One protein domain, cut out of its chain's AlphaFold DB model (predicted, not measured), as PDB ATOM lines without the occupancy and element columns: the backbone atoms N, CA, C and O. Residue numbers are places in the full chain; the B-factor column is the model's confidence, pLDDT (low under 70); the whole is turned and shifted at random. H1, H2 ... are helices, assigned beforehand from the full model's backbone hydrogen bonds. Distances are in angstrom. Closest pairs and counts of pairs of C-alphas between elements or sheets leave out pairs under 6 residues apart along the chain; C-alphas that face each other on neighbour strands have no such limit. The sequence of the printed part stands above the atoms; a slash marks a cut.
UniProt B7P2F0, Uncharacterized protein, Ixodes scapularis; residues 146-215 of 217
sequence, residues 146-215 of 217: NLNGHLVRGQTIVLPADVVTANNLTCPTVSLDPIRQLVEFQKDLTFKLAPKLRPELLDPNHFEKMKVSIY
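AT A GLANCE: This is residues 146 to 215 of the 217 residues of an uncharacterized protein of Ixodes scapularis (UniProt B7P2F0). There is little regular structure here: three short helices, held apart by loops, are strung along a loose, winding chain. H3, the longest, has H2 toward one end of the long axis, in a loop drawn together where residues 157 to 158 pair antiparallel with 173 to 174; past H3 the chain turns at Thr 190, at the other end, and folds back toward H1. The 70 printed residues include H1, H2 and H3 in that order, 22 residues in all, with no named strand; the class is all helix. The whole is loose, radius of gyration of the C-alphas 14.3 A, spanning 38 by 29 by 18 A.

IN THESE COORDINATES: Find C-alpha 177 at (138.915, 106.343, 78.087); from there H3 runs 12.1 A to residue 185. H2 is residues 161 to 166, 8.5 A. H1, residues 146 to 152, begins at (154.619, 109.722, 87.126) and runs 9.9 A.

HOW THE PARTS SIT: H3 is apart from H2 and from H1, and H1 and H2 are apart. In H1, H2 and H3 every O i to N i+4 pair is within hydrogen-bond range.

THE WHOLE: The C-alphas of Asp 162 and Thr 190, the two farthest apart, are 40.7 A apart. The printed part has no cut, and both links between helices are short. Residues 186 to 215 hold no named element; pLDDT is under 70 at residues 212, 214 and 215.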
ATOM      1  N   ASN A 146     155.288 110.469  86.061       86.31
ATOM      2  CA  ASN A 146     154.619 109.722  87.126       86.31
ATOM      3  C   ASN A 146     153.093 109.804  86.999       86.31
ATOM      4  O   ASN A 146     152.426 108.777  87.115       86.31
ATOM      5  N   LEU A 147     152.555 110.994  86.705       88.56
ATOM      6  CA  LEU A 147     151.126 111.209  86.480       88.56
ATOM      7  C   LEU A 147     150.611 110.374  85.303       88.56
ATOM      8  O   LEU A 147     149.645 109.627  85.455       88.56
ATOM      9  N   ASN A 148     151.289 110.442  84.155       87.19
ATOM     10  CA  ASN A 148     150.930 109.634  82.994       87.19
ATOM     11  C   ASN A 148     151.023 108.132  83.323       87.19
ATOM     12  O   ASN A 148     150.087 107.379  83.074       87.19
ATOM     13  N   GLY A 149     152.094 107.707  83.998       86.69
ATOM     14  CA  GLY A 149     152.249 106.323  84.439       86.69
ATOM     15  C   GLY A 149     151.146 105.843  85.391       86.69
ATOM     16  O   GLY A 149     150.830 104.655  85.387       86.69
ATOM     17  N   HIS A 150     150.561 106.709  86.224       89.06
ATOM     18  CA  HIS A 150     149.376 106.365  87.024       89.06
ATOM     19  C   HIS A 150     148.144 106.160  86.135       89.06
ATOM     20  O   HIS A 150     147.493 105.122  86.247       89.06
ATOM     21  N   LEU A 151     147.888 107.087  85.208       89.81
ATOM     22  CA  LEU A 151     146.754 107.029  84.283       89.81
ATOM     23  C   LEU A 151     146.797 105.793  83.368       89.81
ATOM     24  O   LEU A 151     145.804 105.078  83.248       89.81
ATOM     25  N   VAL A 152     147.956 105.488  82.777       88.25
ATOM     26  CA  VAL A 152     148.156 104.312  81.907       88.25
ATOM     27  C   VAL A 152     147.938 103.005  82.666       88.25
ATOM     28  O   VAL A 152     147.338 102.075  82.139       88.25
ATOM     29  N   ARG A 153     148.369 102.928  83.932       86.69
ATOM     30  CA  ARG A 153     148.156 101.746  84.789       86.69
ATOM     31  C   ARG A 153     146.721 101.618  85.314       86.69
ATOM     32  O   ARG A 153     146.463 100.716  86.106       86.69
ATOM     33  N   GLY A 154     145.816 102.517  84.927       85.06
ATOM     34  CA  GLY A 154     144.429 102.517  85.389       85.06
ATOM     35  C   GLY A 154     144.270 102.912  86.858       85.06
ATOM     36  O   GLY A 154     143.260 102.581  87.471       85.06
ATOM     37  N   GLN A 155     145.253 103.600  87.452       88.69
ATOM     38  CA  GLN A 155     145.089 104.120  88.806       88.69
ATOM     39  C   GLN A 155     144.088 105.270  88.805       88.69
ATOM     40  O   GLN A 155     144.181 106.198  88.001       88.69
ATOM     41  N   THR A 156     143.150 105.226  89.744       87.69
ATOM     42  CA  THR A 156     142.107 106.240  89.869       87.69
ATOM     43  C   THR A 156     142.676 107.528  90.451       87.69
ATOM     44  O   THR A 156     143.201 107.545  91.565       87.69
ATOM     45  N   ILE A 157     142.523 108.625  89.712       91.38
ATOM     46  CA  ILE A 157     142.791 109.977  90.199       91.38
ATOM     47  C   ILE A 157     141.442 110.668  90.361       91.38
ATOM     48  O   ILE A 157     140.708 110.828  89.387       91.38
ATOM     49  N   VAL A 158     141.118 111.046  91.597       93.38
ATOM     50  CA  VAL A 158     139.867 111.729  91.943       93.38
ATOM     51  C   VAL A 158     140.185 113.176  92.280       93.38
ATOM     52  O   VAL A 158     141.013 113.454  93.149       93.38
ATOM     53  N   LEU A 159     139.540 114.089  91.567       92.81
ATOM     54  CA  LEU A 159     139.631 115.517  91.803       92.81
ATOM     55  C   LEU A 159     138.803 115.904  93.041       92.81
ATOM     56  O   LEU A 159     137.725 115.344  93.260       92.81
ATOM     57  N   PRO A 160     139.278 116.868  93.844       92.44
ATOM     58  CA  PRO A 160     138.493 117.461  94.921       92.44
ATOM     59  C   PRO A 160     137.170 118.072  94.428       92.44
ATOM     60  O   PRO A 160     137.092 118.590  93.312       92.44
ATOM     61  N   ALA A 161     136.122 118.015  95.255       94.06
ATOM     62  CA  ALA A 161     134.775 118.454  94.874       94.06
ATOM     63  C   ALA A 161     134.705 119.953  94.529       94.06
ATOM     64  O   ALA A 161     134.023 120.341  93.586       94.06
ATOM     65  N   ASP A 162     135.460 120.783  95.245       95.44
ATOM     66  CA  ASP A 162     135.614 122.213  94.981       95.44
ATOM     67  C   ASP A 162     136.188 122.481  93.584       95.44
ATOM     68  O   ASP A 162     135.672 123.335  92.864       95.44
ATOM     69  N   VAL A 163     137.187 121.704  93.150       94.06
ATOM     70  CA  VAL A 163     137.762 121.809  91.797       94.06
ATOM     71  C   VAL A 163     136.735 121.426  90.733       94.06
ATOM     72  O   VAL A 163     136.641 122.092  89.702       94.06
ATOM     73  N   VAL A 164     135.951 120.375  90.980       96.19
ATOM     74  CA  VAL A 164     134.907 119.897  90.060       96.19
ATOM     75  C   VAL A 164     133.827 120.955  89.873       96.19
ATOM     76  O   VAL A 164     133.501 121.294  88.736       96.19
ATOM     77  N   THR A 165     133.321 121.524  90.970       96.00
ATOM     78  CA  THR A 165     132.306 122.581  90.928       96.00
ATOM     79  C   THR A 165     132.847 123.857  90.289       96.00
ATOM     80  O   THR A 165     132.199 124.409  89.407       96.00
ATOM     81  N   ALA A 166     134.050 124.302  90.667       96.94
ATOM     82  CA  ALA A 166     134.641 125.530  90.132       96.94
ATOM     83  C   ALA A 166     134.876 125.478  88.613       96.94
ATOM     84  O   ALA A 166     134.827 126.510  87.948       96.94
ATOM     85  N   ASN A 167     135.117 124.286  88.062       95.75
ATOM     86  CA  ASN A 167     135.391 124.086  86.637       95.75
ATOM     87  C   ASN A 167     134.210 123.468  85.868       95.75
ATOM     88  O   ASN A 167     134.375 123.114  84.704       95.75
ATOM     89  N   ASN A 168     133.032 123.331  86.493       95.69
ATOM     90  CA  ASN A 168     131.844 122.697  85.905       95.69
ATOM     91  C   ASN A 168     132.140 121.322  85.269       95.69
ATOM     92  O   ASN A 168     131.666 121.008  84.175       95.69
ATOM     93  N   LEU A 169     132.959 120.502  85.937       92.88
ATOM     94  CA  LEU A 169     133.340 119.185  85.424       92.88
ATOM     95  C   LEU A 169     132.207 118.179  85.645       92.88
ATOM     96  O   LEU A 169     131.621 118.101  86.723       92.88
ATOM     97  N   THR A 170     131.930 117.359  84.634       91.25
ATOM     98  CA  THR A 170     130.862 116.346  84.676       91.25
ATOM     99  C   THR A 170     131.224 115.113  85.503       91.25
ATOM    100  O   THR A 170     130.341 114.351  85.888       91.25
ATOM    101  N   CYS A 171     132.513 114.897  85.776       89.88
ATOM    102  CA  CYS A 171     133.013 113.750  86.519       89.88
ATOM    103  C   CYS A 171     134.230 114.150  87.372       89.88
ATOM    104  O   CYS A 171     135.125 114.831  86.863       89.88
ATOM    105  N   PRO A 172     134.311 113.713  88.644       93.75
ATOM    106  CA  PRO A 172     135.481 113.940  89.491       93.75
ATOM    107  C   PRO A 172     136.660 113.023  89.141       93.75
ATOM    108  O   PRO A 172     137.782 113.273  89.573       93.75
ATOM    109  N   THR A 173     136.431 111.945  88.394       94.06
ATOM    110  CA  THR A 173     137.450 110.933  88.103       94.06
ATOM    111  C   THR A 173     138.148 111.226  86.782       94.06
ATOM    112  O   THR A 173     137.506 111.358  85.741       94.06
ATOM    113  N   VAL A 174     139.478 111.261  86.807       92.12
ATOM    114  CA  VAL A 174     140.304 111.396  85.602       92.12
ATOM    115  C   VAL A 174     140.474 110.023  84.945       92.12
ATOM    116  O   VAL A 174     140.901 109.073  85.604       92.12
ATOM    117  N   SER A 175     140.170 109.921  83.647       89.50
ATOM    118  CA  SER A 175     140.324 108.692  82.853       89.50
ATOM    119  C   SER A 175     140.945 108.968  81.479       89.50
ATOM    120  O   SER A 175     140.791 110.051  80.914       89.50
ATOM    121  N   LEU A 176     141.631 107.958  80.932       90.88
ATOM    122  CA  LEU A 176     142.120 107.939  79.551       90.88
ATOM    123  C   LEU A 176     141.083 107.405  78.551       90.88
ATOM    124  O   LEU A 176     141.352 107.423  77.355       90.88
ATOM    125  N   ASP A 177     139.908 106.950  78.988       89.69
ATOM    126  CA  ASP A 177     138.915 106.343  78.087       89.69
ATOM    127  C   ASP A 177     138.412 107.293  76.993       89.69
ATOM    128  O   ASP A 177     138.399 106.874  75.833       89.69
ATOM    129  N   PRO A 178     138.105 108.577  77.274       90.75
ATOM    130  CA  PRO A 178     137.762 109.525  76.212       90.75
ATOM    131  C   PRO A 178     138.898 109.693  75.193       90.75
ATOM    132  O   PRO A 178     138.661 109.861  73.998       90.75
ATOM    133  N   ILE A 179     140.149 109.598  75.651       91.81
ATOM    134  CA  ILE A 179     141.336 109.703  74.796       91.81
ATOM    135  C   ILE A 179     141.499 108.442  73.937       91.81
ATOM    136  O   ILE A 179     141.785 108.554  72.747       91.81
ATOM    137  N   ARG A 180     141.261 107.248  74.496       91.88
ATOM    138  CA  ARG A 180     141.241 105.978  73.744       91.88
ATOM    139  C   ARG A 180     140.166 105.990  72.659       91.88
ATOM    140  O   ARG A 180     140.453 105.635  71.520       91.88
ATOM    141  N   GLN A 181     138.964 106.456  72.993       92.75
ATOM    142  CA  GLN A 181     137.864 106.604  72.035       92.75
ATOM    143  C   GLN A 181     138.229 107.563  70.900       92.75
ATOM    144  O   GLN A 181     137.976 107.252  69.740       92.75
ATOM    145  N   LEU A 182     138.877 108.692  71.211       93.31
ATOM    146  CA  LEU A 182     139.341 109.635  70.195       93.31
ATOM    147  C   LEU A 182     140.388 109.012  69.262       93.31
ATOM    148  O   LEU A 182     140.318 109.234  68.056       93.31
ATOM    149  N   VAL A 183     141.347 108.243  69.799       93.25
ATOM    150  CA  VAL A 183     142.366 107.551  68.987       93.25
ATOM    151  C   VAL A 183     141.724 106.579  68.007       93.25
ATOM    152  O   VAL A 183     142.101 106.590  66.835       93.25
ATOM    153  N   GLU A 184     140.757 105.785  68.465       93.62
ATOM    154  CA  GLU A 184     140.056 104.835  67.600       93.62
ATOM    155  C   GLU A 184     139.200 105.560  66.555       93.62
ATOM    156  O   GLU A 184     139.291 105.260  65.369       93.62
ATOM    157  N   PHE A 185     138.458 106.592  66.965       93.94
ATOM    158  CA  PHE A 185     137.631 107.399  66.064       93.94
ATOM    159  C   PHE A 185     138.440 108.025  64.919       93.94
ATOM    160  O   PHE A 185     137.995 108.042  63.774       93.94
ATOM    161  N   GLN A 186     139.640 108.538  65.209       94.50
ATOM    162  CA  GLN A 186     140.470 109.209  64.206       94.50
ATOM    163  C   GLN A 186     141.412 108.274  63.434       94.50
ATOM    164  O   GLN A 186     142.234 108.757  62.650       94.50
ATOM    165  N   LYS A 187     141.367 106.959  63.673       91.56
ATOM    166  CA  LYS A 187     142.330 105.996  63.124       91.56
ATOM    167  C   LYS A 187     142.347 105.991  61.597       91.56
ATOM    168  O   LYS A 187     143.434 106.115  61.024       91.56
ATOM    169  N   ASP A 188     141.159 105.959  60.995       93.06
ATOM    170  CA  ASP A 188     140.941 105.839  59.546       93.06
ATOM    171  C   ASP A 188     140.641 107.186  58.863       93.06
ATOM    172  O   ASP A 188     140.402 107.253  57.656       93.06
ATOM    173  N   LEU A 189     140.675 108.290  59.617       93.31
ATOM    174  CA  LEU A 189     140.485 109.627  59.064       93.31
ATOM    175  C   LEU A 189     141.756 110.104  58.358       93.31
ATOM    176  O   LEU A 189     142.846 110.104  58.936       93.31
ATOM    177  N   THR A 190     141.601 110.612  57.134       93.31
ATOM    178  CA  THR A 190     142.681 111.295  56.404       93.31
ATOM    179  C   THR A 190     143.172 112.527  57.169       93.31
ATOM    180  O   THR A 190     144.374 112.765  57.264       93.31
ATOM    181  N   PHE A 191     142.245 113.282  57.768       93.62
ATOM    182  CA  PHE A 191     142.541 114.449  58.595       93.62
ATOM    183  C   PHE A 191     142.195 114.155  60.052       93.62
ATOM    184  O   PHE A 191     141.030 114.141  60.446       93.62
ATOM    185  N   LYS A 192     143.229 113.896  60.852       93.12
ATOM    186  CA  LYS A 192     143.091 113.590  62.279       93.12
ATOM    187  C   LYS A 192     142.937 114.877  63.085       93.12
ATOM    188  O   LYS A 192     143.688 115.825  62.869       93.12
ATOM    189  N   LEU A 193     142.020 114.877  64.052       92.75
ATOM    190  CA  LEU A 193     141.826 115.995  64.987       92.75
ATOM    191  C   LEU A 193     143.045 116.178  65.901       92.75
ATOM    192  O   LEU A 193     143.475 117.296  66.168       92.75
ATOM    193  N   ALA A 194     143.630 115.067  66.348       92.62
ATOM    194  CA  ALA A 194     144.812 115.031  67.194       92.62
ATOM    195  C   ALA A 194     145.899 114.154  66.541       92.62
ATOM    196  O   ALA A 194     146.151 113.038  66.998       92.62
ATOM    197  N   PRO A 195     146.593 114.632  65.486       89.94
ATOM    198  CA  PRO A 195     147.541 113.817  64.714       89.94
ATOM    199  C   PRO A 195     148.775 113.382  65.520       89.94
ATOM    200  O   PRO A 195     149.432 112.402  65.176       89.94
ATOM    201  N   LYS A 196     149.095 114.099  66.606       89.00
ATOM    202  CA  LYS A 196     150.189 113.755  67.528       89.00
ATOM    203  C   LYS A 196     149.798 112.692  68.563       89.00
ATOM    204  O   LYS A 196     150.689 112.136  69.203       89.00
ATOM    205  N   LEU A 197     148.503 112.426  68.740       88.50
ATOM    206  CA  LEU A 197     148.001 111.431  69.681       88.50
ATOM    207  C   LEU A 197     148.075 110.051  69.027       88.50
ATOM    208  O   LEU A 197     147.252 109.703  68.181       88.50
ATOM    209  N   ARG A 198     149.102 109.287  69.403       83.69
ATOM    210  CA  ARG A 198     149.364 107.957  68.850       83.69
ATOM    211  C   ARG A 198     149.023 106.864  69.869       83.69
ATOM    212  O   ARG A 198     149.161 107.130  71.066       83.69
ATOM    213  N   PRO A 199     148.642 105.651  69.432       83.19
ATOM    214  CA  PRO A 199     148.333 104.540  70.336       83.19
ATOM    215  C   PRO A 199     149.463 104.226  71.326       83.19
ATOM    216  O   PRO A 199     149.202 103.957  72.495       83.19
ATOM    217  N   GLU A 200     150.727 104.373  70.913       83.38
ATOM    218  CA  GLU A 200     151.895 104.088  71.766       83.38
ATOM    219  C   GLU A 200     152.026 105.065  72.949       83.38
ATOM    220  O   GLU A 200     152.778 104.820  73.888       83.38
ATOM    221  N   LEU A 201     151.305 106.194  72.933       80.50
ATOM    222  CA  LEU A 201     151.240 107.111  74.076       80.50
ATOM    223  C   LEU A 201     150.312 106.605  75.182       80.50
ATOM    224  O   LEU A 201     150.475 107.003  76.336       80.50
ATOM    225  N   LEU A 202     149.332 105.775  74.822       83.75
ATOM    226  CA  LEU A 202     148.345 105.215  75.742       83.75
ATOM    227  C   LEU A 202     148.835 103.898  76.339       83.75
ATOM    228  O   LEU A 202     148.567 103.650  77.510       83.75
ATOM    229  N   ASP A 203     149.626 103.139  75.579       81.81
ATOM    230  CA  ASP A 203     150.243 101.883  76.012       81.81
ATOM    231  C   ASP A 203     151.759 101.855  75.706       81.81
ATOM    232  O   ASP A 203     152.221 101.085  74.859       81.81
ATOM    233  N   PRO A 204     152.570 102.697  76.378       80.50
ATOM    234  CA  PRO A 204     153.998 102.805  76.101       80.50
ATOM    235  C   PRO A 204     154.778 101.560  76.537       80.50
ATOM    236  O   PRO A 204     154.635 101.058  77.663       80.50
ATOM    237  N   ASN A 205     155.707 101.118  75.688       79.12
ATOM    238  CA  ASN A 205     156.655 100.055  76.025       79.12
ATOM    239  C   ASN A 205     157.737 100.533  77.023       79.12
ATOM    240  O   ASN A 205     157.822 101.708  77.390       79.12
ATOM    241  N   HIS A 206     158.588  99.615  77.501       71.69
ATOM    242  CA  HIS A 206     159.618  99.929  78.508       71.69
ATOM    243  C   HIS A 206     160.561 101.071  78.083       71.69
ATOM    244  O   HIS A 206     160.912 101.920  78.901       71.69
ATOM    245  N   PHE A 207     160.952 101.124  76.807       70.69
ATOM    246  CA  PHE A 207     161.860 102.152  76.293       70.69
ATOM    247  C   PHE A 207     161.167 103.506  76.119       70.69
ATOM    248  O   PHE A 207     161.769 104.552  76.363       70.69
ATOM    249  N   GLU A 208     159.895 103.501  75.734       74.69
ATOM    250  CA  GLU A 208     159.087 104.711  75.571       74.69
ATOM    251  C   GLU A 208     158.836 105.406  76.903       74.69
ATOM    252  O   GLU A 208     158.987 106.623  76.979       74.69
ATOM    253  N   LYS A 209     158.617 104.649  77.986       70.19
ATOM    254  CA  LYS A 209     158.469 105.200  79.347       70.19
ATOM    255  C   LYS A 209     159.625 106.108  79.777       70.19
ATOM    256  O   LYS A 209     159.453 106.947  80.660       70.19
ATOM    257  N   MET A 210     160.805 105.965  79.175       70.88
ATOM    258  CA  MET A 210     161.983 106.776  79.495       70.88
ATOM    259  C   MET A 210     162.059 108.095  78.708       70.88
ATOM    260  O   MET A 210     162.810 108.989  79.101       70.88
ATOM    261  N   LYS A 211     161.289 108.262  77.626       75.69
ATOM    262  CA  LYS A 211     161.330 109.451  76.762       75.69
ATOM    263  C   LYS A 211     160.308 110.495  77.211       75.69
ATOM    264  O   LYS A 211     159.145 110.413  76.855       75.69
ATOM    265  N   VAL A 212     160.748 111.545  77.903       67.62
ATOM    266  CA  VAL A 212     159.861 112.641  78.363       67.62
ATOM    267  C   VAL A 212     159.098 113.310  77.208       67.62
ATOM    268  O   VAL A 212     157.947 113.704  77.371       67.62
ATOM    269  N   SER A 213     159.702 113.387  76.019       72.94
ATOM    270  CA  SER A 213     159.114 114.031  74.835       72.94
ATOM    271  C   SER A 213     157.842 113.368  74.302       72.94
ATOM    272  O   SER A 213     157.178 113.951  73.448       72.94
ATOM    273  N   ILE A 214     157.487 112.169  74.771       68.75
ATOM    274  CA  ILE A 214     156.210 111.541  74.413       68.75
ATOM    275  C   ILE A 214     155.047 112.091  75.250       68.75
ATOM    276  O   ILE A 214     153.901 112.000  74.832       68.75
ATOM    277  N   TYR A 215     155.346 112.695  76.404       63.56
ATOM    278  CA  TYR A 215     154.359 113.177  77.371       63.56
ATOM    279  C   TYR A 215     154.128 114.695  77.324       63.56
ATOM    280  O   TYR A 215     153.262 115.198  78.030       63.56
TER     281      TYR A 215